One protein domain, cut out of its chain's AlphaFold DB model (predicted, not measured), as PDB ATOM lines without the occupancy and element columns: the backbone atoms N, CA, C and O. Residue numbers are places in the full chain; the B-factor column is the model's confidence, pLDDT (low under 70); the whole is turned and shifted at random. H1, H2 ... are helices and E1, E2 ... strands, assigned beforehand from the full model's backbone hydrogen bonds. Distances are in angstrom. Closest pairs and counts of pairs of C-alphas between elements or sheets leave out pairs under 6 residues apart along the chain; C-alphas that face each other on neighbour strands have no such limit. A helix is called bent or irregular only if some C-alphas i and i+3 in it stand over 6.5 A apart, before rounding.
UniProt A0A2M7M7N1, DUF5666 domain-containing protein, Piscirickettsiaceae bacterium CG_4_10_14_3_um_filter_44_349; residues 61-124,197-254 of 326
ATOM      1  N   GLY A  61      28.904 -11.029  -6.556       81.06
ATOM      2  CA  GLY A  61      29.710 -11.867  -5.662       81.06
ATOM      3  C   GLY A  61      29.867 -11.276  -4.255       81.06
ATOM      4  O   GLY A  61      30.936 -11.381  -3.651       81.06
ATOM      5  N   THR A  62      28.831 -10.621  -3.736       85.31
ATOM      6  CA  THR A  62      28.772 -10.024  -2.396       85.31
ATOM      7  C   THR A  62      27.705 -10.729  -1.563       85.31
ATOM      8  O   THR A  62      26.563 -10.868  -1.987       85.31
ATOM      9  N   GLY A  63      28.063 -11.159  -0.357       89.12
ATOM     10  CA  GLY A  63      27.108 -11.604   0.651       89.12
ATOM     11  C   GLY A  63      26.526 -10.402   1.388       89.12
ATOM     12  O   GLY A  63      27.251  -9.461   1.712       89.12
ATOM     13  N   ILE A  64      25.226 -10.403   1.653       89.69
ATOM     14  CA  ILE A  64      24.524  -9.294   2.301       89.69
ATOM     15  C   ILE A  64      23.701  -9.845   3.462       89.69
ATOM     16  O   ILE A  64      22.979 -10.830   3.310       89.69
ATOM     17  N   ILE A  65      23.818  -9.201   4.625       91.00
ATOM     18  CA  ILE A  65      22.967  -9.446   5.792       91.00
ATOM     19  C   ILE A  65      22.379  -8.111   6.237       91.00
ATOM     20  O   ILE A  65      23.120  -7.168   6.534       91.00
ATOM     21  N   GLY A  66      21.058  -8.025   6.299       91.94
ATOM     22  CA  GLY A  66      20.383  -6.794   6.692       91.94
ATOM     23  C   GLY A  66      18.874  -6.926   6.694       91.94
ATOM     24  O   GLY A  66      18.337  -8.034   6.672       91.94
ATOM     25  N   THR A  67      18.197  -5.789   6.737       94.38
ATOM     26  CA  THR A  67      16.737  -5.705   6.805       94.38
ATOM     27  C   THR A  67      16.149  -5.279   5.462       94.38
ATOM     28  O   THR A  67      16.713  -4.426   4.788       94.38
ATOM     29  N   VAL A  68      15.012  -5.856   5.068       95.12
ATOM     30  CA  VAL A  68      14.277  -5.446   3.859       95.12
ATOM     31  C   VAL A  68      13.554  -4.120   4.104       95.12
ATOM     32  O   VAL A  68      12.650  -4.050   4.943       95.12
ATOM     33  N   GLU A  69      13.914  -3.092   3.340       92.19
ATOM     34  CA  GLU A  69      13.437  -1.712   3.513       92.19
ATOM     35  C   GLU A  69      12.394  -1.287   2.462       92.19
ATOM     36  O   GLU A  69      11.520  -0.473   2.762       92.19
ATOM     37  N   ALA A  70      12.436  -1.853   1.248       87.69
ATOM     38  CA  ALA A  70      11.523  -1.513   0.148       87.69
ATOM     39  C   ALA A  70      11.330  -2.665  -0.865       87.69
ATOM     40  O   ALA A  70      12.036  -3.673  -0.805       87.69
ATOM     41  N   PHE A  71      10.364  -2.499  -1.785       85.75
ATOM     42  CA  PHE A  71       9.965  -3.473  -2.816       85.75
ATOM     43  C   PHE A  71       9.948  -2.884  -4.242       85.75
ATOM     44  O   PHE A  71       9.890  -1.671  -4.426       85.75
ATOM     45  N   GLY A  72       9.939  -3.775  -5.243       74.31
ATOM     46  CA  GLY A  72      10.177  -3.514  -6.672       74.31
ATOM     47  C   GLY A  72      11.383  -4.345  -7.112       74.31
ATOM     48  O   GLY A  72      11.233  -5.378  -7.753       74.31
ATOM     49  N   SER A  73      12.529  -3.964  -6.568       82.88
ATOM     50  CA  SER A  73      13.627  -4.831  -6.128       82.88
ATOM     51  C   SER A  73      13.589  -4.861  -4.592       82.88
ATOM     52  O   SER A  73      12.883  -4.038  -3.999       82.88
ATOM     53  N   ILE A  74      14.301  -5.762  -3.908       87.94
ATOM     54  CA  ILE A  74      14.483  -5.553  -2.459       87.94
ATOM     55  C   ILE A  74      15.593  -4.536  -2.229       87.94
ATOM     56  O   ILE A  74      16.596  -4.533  -2.939       87.94
ATOM     57  N   TRP A  75      15.407  -3.694  -1.220       90.81
ATOM     58  CA  TRP A  75      16.448  -2.801  -0.722       90.81
ATOM     59  C   TRP A  75      16.933  -3.322   0.620       90.81
ATOM     60  O   TRP A  75      16.121  -3.538   1.524       90.81
ATOM     61  N   VAL A  76      18.238  -3.577   0.713       91.00
ATOM     62  CA  VAL A  76      18.895  -4.074   1.926       91.00
ATOM     63  C   VAL A  76      20.206  -3.323   2.099       91.00
ATOM     64  O   VAL A  76      21.072  -3.399   1.229       91.00
ATOM     65  N   ASN A  77      20.368  -2.626   3.223       88.25
ATOM     66  CA  ASN A  77      21.538  -1.782   3.495       88.25
ATOM     67  C   ASN A  77      21.767  -0.734   2.384       88.25
ATOM     68  O   ASN A  77      22.895  -0.570   1.923       88.25
ATOM     69  N   ASP A  78      20.694  -0.090   1.904       84.94
ATOM     70  CA  ASP A  78      20.689   0.824   0.747       84.94
ATOM     71  C   ASP A  78      21.143   0.209  -0.601       84.94
ATOM     72  O   ASP A  78      21.351   0.936  -1.573       84.94
ATOM     73  N   ILE A  79      21.293  -1.117  -0.697       85.75
ATOM     74  CA  ILE A  79      21.646  -1.809  -1.943       85.75
ATOM     75  C   ILE A  79      20.369  -2.333  -2.592       85.75
ATOM     76  O   ILE A  79      19.635  -3.124  -1.992       85.75
ATOM     77  N   GLU A  80      20.130  -1.917  -3.835       87.06
ATOM     78  CA  GLU A  80      19.062  -2.466  -4.663       87.06
ATOM     79  C   GLU A  80      19.455  -3.851  -5.192       87.06
ATOM     80  O   GLU A  80      20.479  -4.011  -5.861       87.06
ATOM     81  N   ILE A  81      18.638  -4.863  -4.896       88.19
ATOM     82  CA  ILE A  81      18.890  -6.255  -5.273       88.19
ATOM     83  C   ILE A  81      17.675  -6.802  -6.018       88.19
ATOM     84  O   ILE A  81      16.577  -6.945  -5.465       88.19
ATOM     85  N   GLY A  82      17.885  -7.151  -7.283       89.31
ATOM     86  CA  GLY A  82      16.884  -7.808  -8.106       89.31
ATOM     87  C   GLY A  82      16.687  -9.271  -7.705       89.31
ATOM     88  O   GLY A  82      17.639 -10.010  -7.434       89.31
ATOM     89  N   TYR A  83      15.429  -9.700  -7.699       88.62
ATOM     90  CA  TYR A  83      15.011 -11.083  -7.487       88.62
ATOM     91  C   TYR A  83      13.817 -11.398  -8.401       88.62
ATOM     92  O   TYR A  83      13.093 -10.496  -8.826       88.62
ATOM     93  N   GLY A  84      13.634 -12.669  -8.754       84.06
ATOM     94  CA  GLY A  84      12.608 -13.112  -9.704       84.06
ATOM     95  C   GLY A  84      11.870 -14.361  -9.233       84.06
ATOM     96  O   GLY A  84      12.090 -14.845  -8.129       84.06
ATOM     97  N   GLU A  85      11.011 -14.919 -10.088       80.69
ATOM     98  CA  GLU A  85      10.192 -16.101  -9.754       80.69
ATOM     99  C   GLU A  85      11.025 -17.348  -9.423       80.69
ATOM    100  O   GLU A  85      10.583 -18.208  -8.668       80.69
ATOM    101  N   GLN A  86      12.246 -17.429  -9.961       87.31
ATOM    102  CA  GLN A  86      13.188 -18.516  -9.685       87.31
ATOM    103  C   GLN A  86      14.039 -18.273  -8.429       87.31
ATOM    104  O   GLN A  86      14.770 -19.170  -8.006       87.31
ATOM    105  N   THR A  87      13.976 -17.079  -7.824       91.56
ATOM    106  CA  THR A  87      14.694 -16.804  -6.579       91.56
ATOM    107  C   THR A  87      14.056 -17.617  -5.462       91.56
ATOM    108  O   THR A  87      12.884 -17.444  -5.126       91.56
ATOM    109  N   ARG A  88      14.838 -18.507  -4.856       94.81
ATOM    110  CA  ARG A  88      14.357 -19.320  -3.746       94.81
ATOM    111  C   ARG A  88      14.230 -18.461  -2.494       94.81
ATOM    112  O   ARG A  88      15.184 -17.801  -2.098       94.81
ATOM    113  N   ILE A  89      13.076 -18.514  -1.842       94.94
ATOM    114  CA  ILE A  89      12.885 -17.926  -0.516       94.94
ATOM    115  C   ILE A  89      12.858 -19.072   0.488       94.94
ATOM    116  O   ILE A  89      12.074 -20.012   0.350       94.94
ATOM    117  N   VAL A  90      13.738 -19.010   1.480       95.25
ATOM    118  CA  VAL A  90      13.790 -19.975   2.582       95.25
ATOM    119  C   VAL A  90      13.692 -19.234   3.906       95.25
ATOM    120  O   VAL A  90      14.099 -18.080   3.999       95.25
ATOM    121  N   SER A  91      13.165 -19.875   4.947       95.62
ATOM    122  CA  SER A  91      13.245 -19.326   6.300       95.62
ATOM    123  C   SER A  91      13.433 -20.416   7.343       95.62
ATOM    124  O   SER A  91      13.057 -21.574   7.145       95.62
ATOM    125  N   ASN A  92      14.016 -20.048   8.486       94.69
ATOM    126  CA  ASN A  92      14.109 -20.937   9.646       94.69
ATOM    127  C   ASN A  92      12.779 -21.055  10.418       94.69
ATOM    128  O   ASN A  92      12.689 -21.835  11.367       94.69
ATOM    129  N   LEU A  93      11.732 -20.337   9.990       96.06
ATOM    130  CA  LEU A  93      10.389 -20.419  10.555       96.06
ATOM    131  C   LEU A  93       9.461 -21.312   9.723       96.06
ATOM    132  O   LEU A  93       8.811 -22.182  10.292       96.06
ATOM    133  N   SER A  94       9.392 -21.155   8.401       94.12
ATOM    134  CA  SER A  94       8.498 -21.928   7.527       94.12
ATOM    135  C   SER A  94       9.059 -22.060   6.112       94.12
ATOM    136  O   SER A  94       9.681 -21.146   5.585       94.12
ATOM    137  N   SER A  95       8.779 -23.184   5.452       89.62
ATOM    138  CA  SER A  95       9.113 -23.384   4.036       89.62
ATOM    139  C   SER A  95       8.218 -22.593   3.076       89.62
ATOM    140  O   SER A  95       8.526 -22.510   1.895       89.62
ATOM    141  N   THR A  96       7.105 -22.041   3.563       90.56
ATOM    142  CA  THR A  96       6.129 -21.273   2.770       90.56
ATOM    143  C   THR A  96       6.159 -19.784   3.097       90.56
ATOM    144  O   THR A  96       5.168 -19.082   2.899       90.56
ATOM    145  N   ASP A  97       7.242 -19.322   3.712       93.00
ATOM    146  CA  ASP A  97       7.385 -17.928   4.096       93.00
ATOM    147  C   ASP A  97       7.609 -17.039   2.872       93.00
ATOM    148  O   ASP A  97       8.094 -17.482   1.830       93.00
ATOM    149  N   THR A  98       7.249 -15.770   3.000       93.25
ATOM    150  CA  THR A  98       7.316 -14.801   1.902       93.25
ATOM    151  C   THR A  98       8.011 -13.538   2.368       93.25
ATOM    152  O   THR A  98       7.886 -13.165   3.536       93.25
ATOM    153  N   LEU A  99       8.665 -12.837   1.440       95.62
ATOM    154  CA  LEU A  99       9.336 -11.578   1.744       95.62
ATOM    155  C   LEU A  99       8.349 -10.489   2.174       95.62
ATOM    156  O   LEU A  99       7.302 -10.287   1.558       95.62
ATOM    157  N   LYS A 100       8.708  -9.765   3.233       96.69
ATOM    158  CA  LYS A 100       7.947  -8.664   3.831       96.69
ATOM    159  C   LYS A 100       8.911  -7.594   4.353       96.69
ATOM    160  O   LYS A 100      10.022  -7.900   4.779       96.69
ATOM    161  N   LEU A 101       8.454  -6.341   4.396       96.56
ATOM    162  CA  LEU A 101       9.226  -5.240   4.982       96.56
ATOM    163  C   LEU A 101       9.570  -5.513   6.451       96.56
ATOM    164  O   LEU A 101       8.742  -6.049   7.200       96.56
ATOM    165  N   GLY A 102      10.777  -5.128   6.857       95.94
ATOM    166  CA  GLY A 102      11.294  -5.321   8.209       95.94
ATOM    167  C   GLY A 102      11.821  -6.730   8.497       95.94
ATOM    168  O   GLY A 102      12.296  -6.974   9.606       95.94
ATOM    169  N   GLN A 103      11.747  -7.668   7.550       97.12
ATOM    170  CA  GLN A 103      12.390  -8.972   7.716       97.12
ATOM    171  C   GLN A 103      13.905  -8.842   7.622       97.12
ATOM    172  O   GLN A 103      14.423  -8.107   6.784       97.12
ATOM    173  N   GLN A 104      14.598  -9.601   8.462       95.06
ATOM    174  CA  GLN A 104      16.041  -9.766   8.363       95.06
ATOM    175  C   GLN A 104      16.342 -10.877   7.366       95.06
ATOM    176  O   GLN A 104      15.754 -11.959   7.448       95.06
ATOM    177  N   VAL A 105      17.246 -10.609   6.434       95.62
ATOM    178  CA  VAL A 105      17.591 -11.511   5.340       95.62
ATOM    179  C   VAL A 105      19.096 -11.711   5.227       95.62
ATOM    180  O   VAL A 105      19.891 -10.841   5.588       95.62
ATOM    181  N   ILE A 106      19.465 -12.875   4.704       93.75
ATOM    182  CA  ILE A 106      20.817 -13.247   4.294       93.75
ATOM    183  C   ILE A 106      20.723 -13.668   2.835       93.75
ATOM    184  O   ILE A 106      19.879 -14.494   2.482       93.75
ATOM    185  N   LEU A 107      21.587 -13.119   1.996       93.50
ATOM    186  CA  LEU A 107      21.638 -13.475   0.586       93.50
ATOM    187  C   LEU A 107      23.043 -13.314   0.029       93.50
ATOM    188  O   LEU A 107      23.887 -12.625   0.600       93.50
ATOM    189  N   GLU A 108      23.264 -13.929  -1.122       91.81
ATOM    190  CA  GLU A 108      24.469 -13.749  -1.914       91.81
ATOM    191  C   GLU A 108      24.074 -13.241  -3.294       91.81
ATOM    192  O   GLU A 108      23.130 -13.741  -3.920       91.81
ATOM    193  N   THR A 109      24.784 -12.230  -3.772       90.00
ATOM    194  CA  THR A 109      24.598 -11.731  -5.126       90.00
ATOM    195  C   THR A 109      25.377 -12.601  -6.107       90.00
ATOM    196  O   THR A 109      26.491 -13.066  -5.840       90.00
ATOM    197  N   LEU A 110      24.794 -12.815  -7.280       86.38
ATOM    198  CA  LEU A 110      25.451 -13.502  -8.382       86.38
ATOM    199  C   LEU A 110      26.694 -12.706  -8.823       86.38
ATOM    200  O   LEU A 110      26.673 -11.479  -8.759       86.38
ATOM    201  N   PRO A 111      27.782 -13.359  -9.272       80.12
ATOM    202  CA  PRO A 111      29.011 -12.686  -9.699       80.12
ATOM    203  C   PRO A 111      28.850 -12.060 -11.095       80.12
ATOM    204  O   PRO A 111      29.470 -12.497 -12.061       80.12
ATOM    205  N   LEU A 112      27.970 -11.064 -11.203       76.12
ATOM    206  CA  LEU A 112      27.699 -10.280 -12.407       76.12
ATOM    207  C   LEU A 112      28.234  -8.858 -12.200       76.12
ATOM    208  O   LEU A 112      28.046  -8.279 -11.132       76.12
ATOM    209  N   GLU A 113      28.919  -8.302 -13.200       66.50
ATOM    210  CA  GLU A 113      29.570  -6.985 -13.074       66.50
ATOM    211  C   GLU A 113      28.542  -5.837 -13.073       66.50
ATOM    212  O   GLU A 113      28.603  -4.941 -12.225       66.50
ATOM    213  N   ASP A 114      27.525  -5.940 -13.934       73.31
ATOM    214  CA  ASP A 114      26.603  -4.833 -14.227       73.31
ATOM    215  C   ASP A 114      25.250  -4.933 -13.506       73.31
ATOM    216  O   ASP A 114      24.403  -4.052 -13.641       73.31
ATOM    217  N   GLN A 115      25.006  -6.014 -12.761       73.88
ATOM    218  CA  GLN A 115      23.713  -6.268 -12.122       73.88
ATOM    219  C   GLN A 115      23.877  -6.848 -10.720       73.88
ATOM    220  O   GLN A 115      24.676  -7.755 -10.490       73.88
ATOM    221  N   THR A 116      23.029  -6.395  -9.802       87.25
ATOM    222  CA  THR A 116      22.923  -6.954  -8.453       87.25
ATOM    223  C   THR A 116      21.694  -7.850  -8.373       87.25
ATOM    224  O   THR A 116      20.586  -7.390  -8.113       87.25
ATOM    225  N   LEU A 117      21.888  -9.145  -8.631       89.38
ATOM    226  CA  LEU A 117      20.833 -10.164  -8.609       89.38
ATOM    227  C   LEU A 117      21.131 -11.244  -7.577       89.38
ATOM    228  O   LEU A 117      22.298 -11.534  -7.322       89.38
ATOM    229  N   THR A 118      20.098 -11.904  -7.054       91.88
ATOM    230  CA  THR A 118      20.258 -13.050  -6.148       91.88
ATOM    231  C   THR A 118      19.410 -14.261  -6.546       91.88
ATOM    232  O   THR A 118      18.287 -14.136  -7.043       91.88
ATOM    233  N   GLY A 119      19.967 -15.457  -6.331       90.50
ATOM    234  CA  GLY A 119      19.289 -16.735  -6.572       90.50
ATOM    235  C   GLY A 119      18.567 -17.304  -5.346       90.50
ATOM    236  O   GLY A 119      17.657 -18.114  -5.503       90.50
ATOM    237  N   GLU A 120      18.930 -16.875  -4.135       93.56
ATOM    238  CA  GLU A 120      18.313 -17.336  -2.889       93.56
ATOM    239  C   GLU A 120      18.321 -16.224  -1.838       93.56
ATOM    240  O   GLU A 120      19.319 -15.528  -1.659       93.56
ATOM    241  N   ILE A 121      17.207 -16.088  -1.123       95.19
ATOM    242  CA  ILE A 121      17.058 -15.178   0.007       95.19
ATOM    243  C   ILE A 121      16.611 -15.995   1.215       95.19
ATOM    244  O   ILE A 121      15.539 -16.604   1.216       95.19
ATOM    245  N   SER A 122      17.433 -15.986   2.259       95.62
ATOM    246  CA  SER A 122      17.139 -16.643   3.526       95.62
ATOM    247  C   SER A 122      16.603 -15.629   4.526       95.62
ATOM    248  O   SER A 122      17.321 -14.724   4.947       95.62
ATOM    249  N   ILE A 123      15.336 -15.768   4.907       96.81
ATOM    250  CA  ILE A 123      14.704 -14.978   5.960       96.81
ATOM    251  C   ILE A 123      15.116 -15.567   7.308       96.81
ATOM    252  O   ILE A 123      14.883 -16.744   7.600       96.81
ATOM    253  N   HIS A 124      15.702 -14.727   8.153       95.38
ATOM    254  CA  HIS A 124      16.201 -15.126   9.455       95.38
ATOM    255  C   HIS A 124      15.335 -14.579  10.587       95.38
ATOM    256  O   HIS A 124      15.224 -13.370  10.794       95.38
ATOM    257  N   GLU A 197      21.965 -15.750  16.142       81.00
ATOM    258  CA  GLU A 197      22.967 -15.697  15.093       81.00
ATOM    259  C   GLU A 197      22.459 -16.440  13.859       81.00
ATOM    260  O   GLU A 197      22.083 -17.617  13.974       81.00
ATOM    261  N   PRO A 198      22.516 -15.815  12.674       78.44
ATOM    262  CA  PRO A 198      22.191 -16.498  11.440       78.44
ATOM    263  C   PRO A 198      23.187 -17.631  11.178       78.44
ATOM    264  O   PRO A 198      24.401 -17.482  11.345       78.44
ATOM    265  N   GLN A 199      22.671 -18.779  10.748       73.69
ATOM    266  CA  GLN A 199      23.487 -19.914  10.332       73.69
ATOM    267  C   GLN A 199      23.583 -19.922   8.811       73.69
ATOM    268  O   GLN A 199      22.584 -20.119   8.127       73.69
ATOM    269  N   PHE A 200      24.784 -19.711   8.283       72.69
ATOM    270  CA  PHE A 200      25.046 -19.773   6.852       72.69
ATOM    271  C   PHE A 200      26.481 -20.237   6.598       72.69
ATOM    272  O   PHE A 200      27.367 -20.086   7.447       72.69
ATOM    273  N   ALA A 201      26.695 -20.841   5.434       68.94
ATOM    274  CA  ALA A 201      28.018 -21.215   4.966       68.94
ATOM    275  C   ALA A 201      28.583 -20.089   4.100       68.94
ATOM    276  O   ALA A 201      27.867 -19.478   3.317       68.94
ATOM    277  N   LEU A 202      29.883 -19.839   4.231       68.19
ATOM    278  CA  LEU A 202      30.600 -18.973   3.306       68.19
ATOM    279  C   LEU A 202      30.689 -19.644   1.938       68.19
ATOM    280  O   LEU A 202      31.481 -20.580   1.788       68.19
ATOM    281  N   SER A 203      29.946 -19.151   0.949       76.31
ATOM    282  CA  SER A 203      30.184 -19.546  -0.433       76.31
ATOM    283  C   SER A 203      31.550 -19.056  -0.912       76.31
ATOM    284  O   SER A 203      31.997 -17.960  -0.574       76.31
ATOM    285  N   GLU A 204      32.222 -19.858  -1.733       72.25
ATOM    286  CA  GLU A 204      33.484 -19.475  -2.381       72.25
ATOM    287  C   GLU A 204      33.275 -18.402  -3.463       72.25
ATOM    288  O   GLU A 204      34.199 -17.654  -3.795       72.25
ATOM    289  N   THR A 205      32.052 -18.291  -3.991       73.62
ATOM    290  CA  THR A 205      31.690 -17.299  -5.015       73.62
ATOM    291  C   THR A 205      31.561 -15.892  -4.445       73.62
ATOM    292  O   THR A 205      31.616 -14.922  -5.198       73.62
ATOM    293  N   VAL A 206      31.413 -15.767  -3.125       80.44
ATOM    294  CA  VAL A 206      31.352 -14.479  -2.445       80.44
ATOM    295  C   VAL A 206      32.763 -13.976  -2.176       80.44
ATOM    296  O   VAL A 206      33.542 -14.629  -1.492       80.44
ATOM    297  N   SER A 207      33.093 -12.787  -2.660       78.56
ATOM    298  CA  SER A 207      34.369 -12.113  -2.410       78.56
ATOM    299  C   SER A 207      34.356 -11.286  -1.120       78.56
ATOM    300  O   SER A 207      35.386 -11.148  -0.452       78.56
ATOM    301  N   ARG A 208      33.187 -10.762  -0.730       82.69
ATOM    302  CA  ARG A 208      33.006  -9.883   0.434       82.69
ATOM    303  C   ARG A 208      31.605  -9.983   1.039       82.69
ATOM    304  O   ARG A 208      30.667 -10.352   0.346       82.69
ATOM    305  N   TRP A 209      31.459  -9.597   2.300       83.62
ATOM    306  CA  TRP A 209      30.196  -9.507   3.029       83.62
ATOM    307  C   TRP A 209      29.904  -8.074   3.450       83.62
ATOM    308  O   TRP A 209      30.807  -7.400   3.939       83.62
ATOM    309  N   ILE A 210      28.652  -7.649   3.312       85.50
ATOM    310  CA  ILE A 210      28.121  -6.372   3.795       85.50
ATOM    311  C   ILE A 210      27.060  -6.668   4.853       85.50
ATOM    312  O   ILE A 210      26.128  -7.434   4.610       85.50
ATOM    313  N   VAL A 211      27.211  -6.082   6.038       84.88
ATOM    314  CA  VAL A 211      26.357  -6.367   7.196       84.88
ATOM    315  C   VAL A 211      25.797  -5.074   7.783       84.88
ATOM    316  O   VAL A 211      26.547  -4.119   8.010       84.88
ATOM    317  N   GLU A 212      24.492  -5.075   8.068       85.62
ATOM    318  CA  GLU A 212      23.802  -3.978   8.752       85.62
ATOM    319  C   GLU A 212      24.453  -3.709  10.124       85.62
ATOM    320  O   GLU A 212      24.591  -4.635  10.931       85.62
ATOM    321  N   PRO A 213      24.813  -2.459  10.466       78.50
ATOM    322  CA  PRO A 213      25.473  -2.153  11.735       78.50
ATOM    323  C   PRO A 213      24.711  -2.609  12.970       78.50
ATOM    324  O   PRO A 213      25.318  -3.088  13.929       78.50
ATOM    325  N   LYS A 214      23.381  -2.489  12.949       81.88
ATOM    326  CA  LYS A 214      22.524  -2.838  14.090       81.88
ATOM    327  C   LYS A 214      22.586  -4.328  14.425       81.88
ATOM    328  O   LYS A 214      22.420  -4.688  15.585       81.88
ATOM    329  N   LEU A 215      22.905  -5.184  13.449       76.75
ATOM    330  CA  LEU A 215      23.133  -6.615  13.676       76.75
ATOM    331  C   LEU A 215      24.419  -6.893  14.457       76.75
ATOM    332  O   LEU A 215      24.536  -7.937  15.092       76.75
ATOM    333  N   ILE A 216      25.388  -5.980  14.416       69.00
ATOM    334  CA  ILE A 216      26.725  -6.213  14.963       69.00
ATOM    335  C   ILE A 216      27.154  -5.234  16.053       69.00
ATOM    336  O   ILE A 216      28.215  -5.421  16.646       69.00
ATOM    337  N   GLN A 217      26.326  -4.237  16.371       62.34
ATOM    338  CA  GLN A 217      26.639  -3.135  17.285       62.34
ATOM    339  C   GLN A 217      27.137  -3.585  18.670       62.34
ATOM    340  O   GLN A 217      27.894  -2.864  19.319       62.34
ATOM    341  N   HIS A 218      26.756  -4.781  19.128       59.53
ATOM    342  CA  HIS A 218      27.089  -5.269  20.471       59.53
ATOM    343  C   HIS A 218      27.934  -6.544  20.500       59.53
ATOM    344  O   HIS A 218      28.506  -6.879  21.537       59.53
ATOM    345  N   ASN A 219      28.060  -7.251  19.376       59.19
ATOM    346  CA  ASN A 219      28.966  -8.386  19.249       59.19
ATOM    347  C   ASN A 219      29.312  -8.618  17.777       59.19
ATOM    348  O   ASN A 219      28.848  -9.587  17.183       59.19
ATOM    349  N   PRO A 220      30.158  -7.776  17.162       55.38
ATOM    350  CA  PRO A 220      30.482  -7.951  15.751       55.38
ATOM    351  C   PRO A 220      31.104  -9.313  15.479       55.38
ATOM    352  O   PRO A 220      30.939  -9.887  14.408       55.38
ATOM    353  N   TRP A 221      31.743  -9.892  16.494       52.25
ATOM    354  CA  TRP A 221      32.347 -11.202  16.410       52.25
ATOM    355  C   TRP A 221      31.359 -12.367  16.380       52.25
ATOM    356  O   TRP A 221      31.794 -13.458  16.034       52.25
ATOM    357  N   SER A 222      30.079 -12.216  16.728       60.97
ATOM    358  CA  SER A 222      29.156 -13.356  16.791       60.97
ATOM    359  C   SER A 222      28.659 -13.801  15.418       60.97
ATOM    360  O   SER A 222      28.862 -14.969  15.073       60.97
ATOM    361  N   ILE A 223      28.209 -12.863  14.587       62.03
ATOM    362  CA  ILE A 223      27.913 -13.104  13.165       62.03
ATOM    363  C   ILE A 223      29.205 -13.496  12.441       62.03
ATOM    364  O   ILE A 223      29.258 -14.470  11.683       62.03
ATOM    365  N   LEU A 224      30.313 -12.824  12.780       57.47
ATOM    366  CA  LEU A 224      31.629 -13.174  12.258       57.47
ATOM    367  C   LEU A 224      32.142 -14.529  12.742       57.47
ATOM    368  O   LEU A 224      33.048 -15.041  12.110       57.47
ATOM    369  N   ARG A 225      31.639 -15.152  13.814       60.50
ATOM    370  CA  ARG A 225      32.039 -16.524  14.196       60.50
ATOM    371  C   ARG A 225      31.434 -17.555  13.250       60.50
ATOM    372  O   ARG A 225      32.067 -18.584  13.028       60.50
ATOM    373  N   GLY A 226      30.249 -17.291  12.698       54.75
ATOM    374  CA  GLY A 226      29.707 -18.058  11.572       54.75
ATOM    375  C   GLY A 226      30.623 -17.944  10.351       54.75
ATOM    376  O   GLY A 226      31.069 -18.955   9.821       54.75
ATOM    377  N   LEU A 227      31.029 -16.712  10.019       56.78
ATOM    378  CA  LEU A 227      31.970 -16.415   8.929       56.78
ATOM    379  C   LEU A 227      33.384 -17.002   9.183       56.78
ATOM    380  O   LEU A 227      34.007 -17.583   8.303       56.78
ATOM    381  N   LYS A 228      33.913 -16.902  10.406       46.41
ATOM    382  CA  LYS A 228      35.287 -17.288  10.771       46.41
ATOM    383  C   LYS A 228      35.477 -18.783  10.981       46.41
ATOM    384  O   LYS A 228      36.596 -19.243  10.809       46.41
ATOM    385  N   ARG A 229      34.452 -19.562  11.350       48.59
ATOM    386  CA  ARG A 229      34.632 -21.009  11.595       48.59
ATOM    387  C   ARG A 229      35.108 -21.783  10.356       48.59
ATOM    388  O   ARG A 229      35.745 -22.815  10.523       48.59
ATOM    389  N   ASN A 230      34.906 -21.235   9.154       43.22
ATOM    390  CA  ASN A 230      35.428 -21.790   7.899       43.22
ATOM    391  C   ASN A 230      36.678 -21.054   7.373       43.22
ATOM    392  O   ASN A 230      37.314 -21.514   6.425       43.22
ATOM    393  N   ALA A 231      37.057 -19.938   7.999       37.75
ATOM    394  CA  ALA A 231      38.283 -19.200   7.742       37.75
ATOM    395  C   ALA A 231      39.384 -19.743   8.655       37.75
ATOM    396  O   ALA A 231      39.387 -19.488   9.860       37.75
ATOM    397  N   THR A 232      40.317 -20.521   8.117       31.19
ATOM    398  CA  THR A 232      41.453 -21.019   8.900       31.19
ATOM    399  C   THR A 232      42.188 -19.844   9.562       31.19
ATOM    400  O   THR A 232      42.227 -18.743   9.020       31.19
ATOM    401  N   LEU A 233      42.755 -20.107  10.742       32.03
ATOM    402  CA  LEU A 233      43.423 -19.227  11.718       32.03
ATOM    403  C   LEU A 233      44.484 -18.206  11.213       32.03
ATOM    404  O   LEU A 233      45.159 -17.601  12.044       32.03
ATOM    405  N   GLU A 234      44.639 -17.953   9.914       28.97
ATOM    406  CA  GLU A 234      45.725 -17.133   9.351       28.97
ATOM    407  C   GLU A 234      45.436 -15.627   9.255       28.97
ATOM    408  O   GLU A 234      46.361 -14.821   9.320       28.97
ATOM    409  N   THR A 235      44.185 -15.170   9.200       32.97
ATOM    410  CA  THR A 235      43.893 -13.725   9.121       32.97
ATOM    411  C   THR A 235      43.684 -13.096  10.500       32.97
ATOM    412  O   THR A 235      42.597 -12.622  10.830       32.97
ATOM    413  N   ARG A 236      44.740 -13.041  11.323       30.06
ATOM    414  CA  ARG A 236      44.783 -12.160  12.514       30.06
ATOM    415  C   ARG A 236      44.960 -10.670  12.168       30.06
ATOM    416  O   ARG A 236      44.951  -9.846  13.074       30.06
ATOM    417  N   GLN A 237      45.076 -10.311  10.888       32.59
ATOM    418  CA  GLN A 237      45.276  -8.928  10.428       32.59
ATOM    419  C   GLN A 237      44.416  -8.563   9.200       32.59
ATOM    420  O   GLN A 237      44.852  -7.836   8.314       32.59
ATOM    421  N   GLY A 238      43.185  -9.080   9.112       36.16
ATOM    422  CA  GLY A 238      42.233  -8.647   8.085       36.16
ATOM    423  C   GLY A 238      41.635  -7.286   8.445       36.16
ATOM    424  O   GLY A 238      40.972  -7.155   9.469       36.16
ATOM    425  N   SER A 239      41.881  -6.274   7.622       41.09
ATOM    426  CA  SER A 239      41.398  -4.898   7.762       41.09
ATOM    427  C   SER A 239      39.867  -4.825   7.706       41.09
ATOM    428  O   SER A 239      39.263  -4.707   6.646       41.09
ATOM    429  N   HIS A 240      39.230  -4.886   8.874       51.75
ATOM    430  CA  HIS A 240      37.815  -4.568   9.045       51.75
ATOM    431  C   HIS A 240      37.639  -3.059   8.882       51.75
ATOM    432  O   HIS A 240      38.145  -2.287   9.697       51.75
ATOM    433  N   LYS A 241      36.963  -2.627   7.819       51.72
ATOM    434  CA  LYS A 241      36.659  -1.214   7.606       51.72
ATOM    435  C   LYS A 241      35.158  -1.022   7.739       51.72
ATOM    436  O   LYS A 241      34.379  -1.638   7.018       51.72
ATOM    437  N   MET A 242      34.771  -0.175   8.686       48.34
ATOM    438  CA  MET A 242      33.477   0.488   8.627       48.34
ATOM    439  C   MET A 242      33.582   1.453   7.453       48.34
ATOM    440  O   MET A 242      34.438   2.342   7.462       48.34
ATOM    441  N   GLN A 243      32.817   1.196   6.403       48.94
ATOM    442  CA  GLN A 243      32.836   2.020   5.210       48.94
ATOM    443  C   GLN A 243      31.466   2.657   5.093       48.94
ATOM    444  O   GLN A 243      30.445   1.972   5.109       48.94
ATOM    445  N   LYS A 244      31.462   3.981   5.000       41.69
ATOM    446  CA  LYS A 244      30.286   4.700   4.554       41.69
ATOM    447  C   LYS A 244      30.150   4.402   3.067       41.69
ATOM    448  O   LYS A 244      31.084   4.667   2.306       41.69
ATOM    449  N   THR A 245      29.067   3.751   2.676       44.72
ATOM    450  CA  THR A 245      28.676   3.659   1.269       44.72
ATOM    451  C   THR A 245      28.365   5.071   0.761       44.72
ATOM    452  O   THR A 245      28.221   6.001   1.552       44.72
ATOM    453  N   ASP A 246      28.240   5.272  -0.552       41.81
ATOM    454  CA  ASP A 246      27.733   6.552  -1.085       41.81
ATOM    455  C   ASP A 246      26.292   6.857  -0.608       41.81
ATOM    456  O   ASP A 246      25.767   7.955  -0.807       41.81
ATOM    457  N   SER A 247      25.661   5.894   0.071       45.53
ATOM    458  CA  SER A 247      24.384   6.016   0.757       45.53
ATOM    459  C   SER A 247      24.512   6.576   2.187       45.53
ATOM    460  O   SER A 247      25.585   6.735   2.768       45.53
ATOM    461  N   LYS A 248      23.374   6.963   2.772       52.03
ATOM    462  CA  LYS A 248      23.316   7.674   4.062       52.03
ATOM    463  C   LYS A 248      23.560   6.772   5.279       52.03
ATOM    464  O   LYS A 248      23.693   7.323   6.375       52.03
ATOM    465  N   GLN A 249      23.610   5.447   5.119       57.34
ATOM    466  CA  GLN A 249      23.854   4.500   6.209       57.34
ATOM    467  C   GLN A 249      25.317   4.034   6.263       57.34
ATOM    468  O   GLN A 249      25.958   3.786   5.246       57.34
ATOM    469  N   ASP A 250      25.843   3.887   7.479       66.00
ATOM    470  CA  ASP A 250      27.101   3.174   7.690       66.00
ATOM    471  C   ASP A 250      26.869   1.673   7.469       66.00
ATOM    472  O   ASP A 250      25.829   1.146   7.858       66.00
ATOM    473  N   VAL A 251      27.834   0.960   6.887       71.38
ATOM    474  CA  VAL A 251      27.798  -0.508   6.776       71.38
ATOM    475  C   VAL A 251      29.136  -1.113   7.179       71.38
ATOM    476  O   VAL A 251      30.189  -0.465   7.152       71.38
ATOM    477  N   TYR A 252      29.109  -2.391   7.547       73.88
ATOM    478  CA  TYR A 252      30.330  -3.145   7.791       73.88
ATOM    479  C   TYR A 252      30.652  -4.055   6.623       73.88
ATOM    480  O   TYR A 252      29.839  -4.900   6.254       73.88
ATOM    481  N   GLN A 253      31.869  -3.915   6.099       74.62
ATOM    482  CA  GLN A 253      32.368  -4.754   5.024       74.62
ATOM    483  C   GLN A 253      33.457  -5.715   5.517       74.62
ATOM    484  O   GLN A 253      34.389  -5.330   6.234       74.62
ATOM    485  N   PHE A 254      33.369  -6.971   5.085       73.69
ATOM    486  CA  PHE A 254      34.323  -8.033   5.399       73.69
ATOM    487  C   PHE A 254      34.778  -8.734   4.126       73.69
ATOM    488  O   PHE A 254      33.949  -9.111   3.310       73.69
TER     489      PHE A 254
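Overview. This is residues 61 to 124 and 197 to 254 of the 326 residues of the protein "DUF5666 domain-containing protein" of Piscirickettsiaceae bacterium CG_4_10_14_3_um_filter_44_349 (UniProt A0A2M7M7N1). One strongly twisted sheet makes the body, with the bent strand E1 running through its middle: E5, E6 and E4 extend it on one side, and E7, E9 and E8 on the other. Beyond the bend, the hairpin of E2 and E3 folds round until the end of E3 comes near the beginning of E6. The small helices H1 and H2 lie by the part with E7 and E9, and in the long link after H2 residues 232 to 237 stick out. The printed part has 122 residues with nine named strands and two named helices, and along the chain H1 and H2 come after E7 and before E8; the sheet is branched, with both parallel and antiparallel neighbour pairs, and the class is mixed, helices and strands, with 57 residues, under half, in named elements. The whole is compact, with a radius of gyration of the C-alphas of 14.1 A and spans of 41 by 32 by 29 A.

Arrangement. E1, residues 62 to 70, bends by 81 degrees at residue 67. E2, residues 74 to 76, and E3, residues 79 to 81, follow it in a meander, each strand the antiparallel neighbour of the one before; N 69 and O 75 are 2.9 A apart, N 81 and O 74 2.8 A. E5, residues 104 to 109, is antiparallel to E1, with N 64 and O 107 at 2.8 A, and lies on the other side of E1 from E2 and E7, residues 208 to 211. E6, residues 118 to 123, forms a hairpin with E5, N 106 and O 122 at 2.8 A; E4, residues 88 to 91, is an edge strand parallel to E6, N 121 and O 88 at 2.8 A. The closest C-alphas of E3 and E6, Ile 81 and Thr 118, are 7.0 A apart. E7 is parallel to E1, N 63 and O 208 at 2.8 A, and antiparallel to E9, residues 250 to 254, N 209 and O 254 at 2.7 A. E8, residues 241 to 244, forms a hairpin with E9, N 243 and O 251 at 3.2 A. H1, residues 213 to 216, is on the sheet at a height of 6.4 A, over none of the strands. H2, residues 220 to 228, only grazes the sheet; 4 of its 5 O i to N i+4 pairs are within hydrogen-bond range, and H1 is too short for such a pair.

Along the chain. E1 begins at C-alpha 62 (28.772, -10.024, -2.396) and is 19.4 A long; E5 is 16.1 A, E6 13.5 A, H2 11.6 A. E9, 13.5 A, ends at C-alpha 254 (34.323, -8.033, 5.399).

Size, cuts and confidence. Residues 125 to 196 are not printed; C-alphas 124 and 197 are 8.8 A apart. The links E4 to E5 and H2 to E8 are long. Mean pLDDT of the printed part is 75.5; residues 113, 201 to 202 and 216 to 250 are under 70.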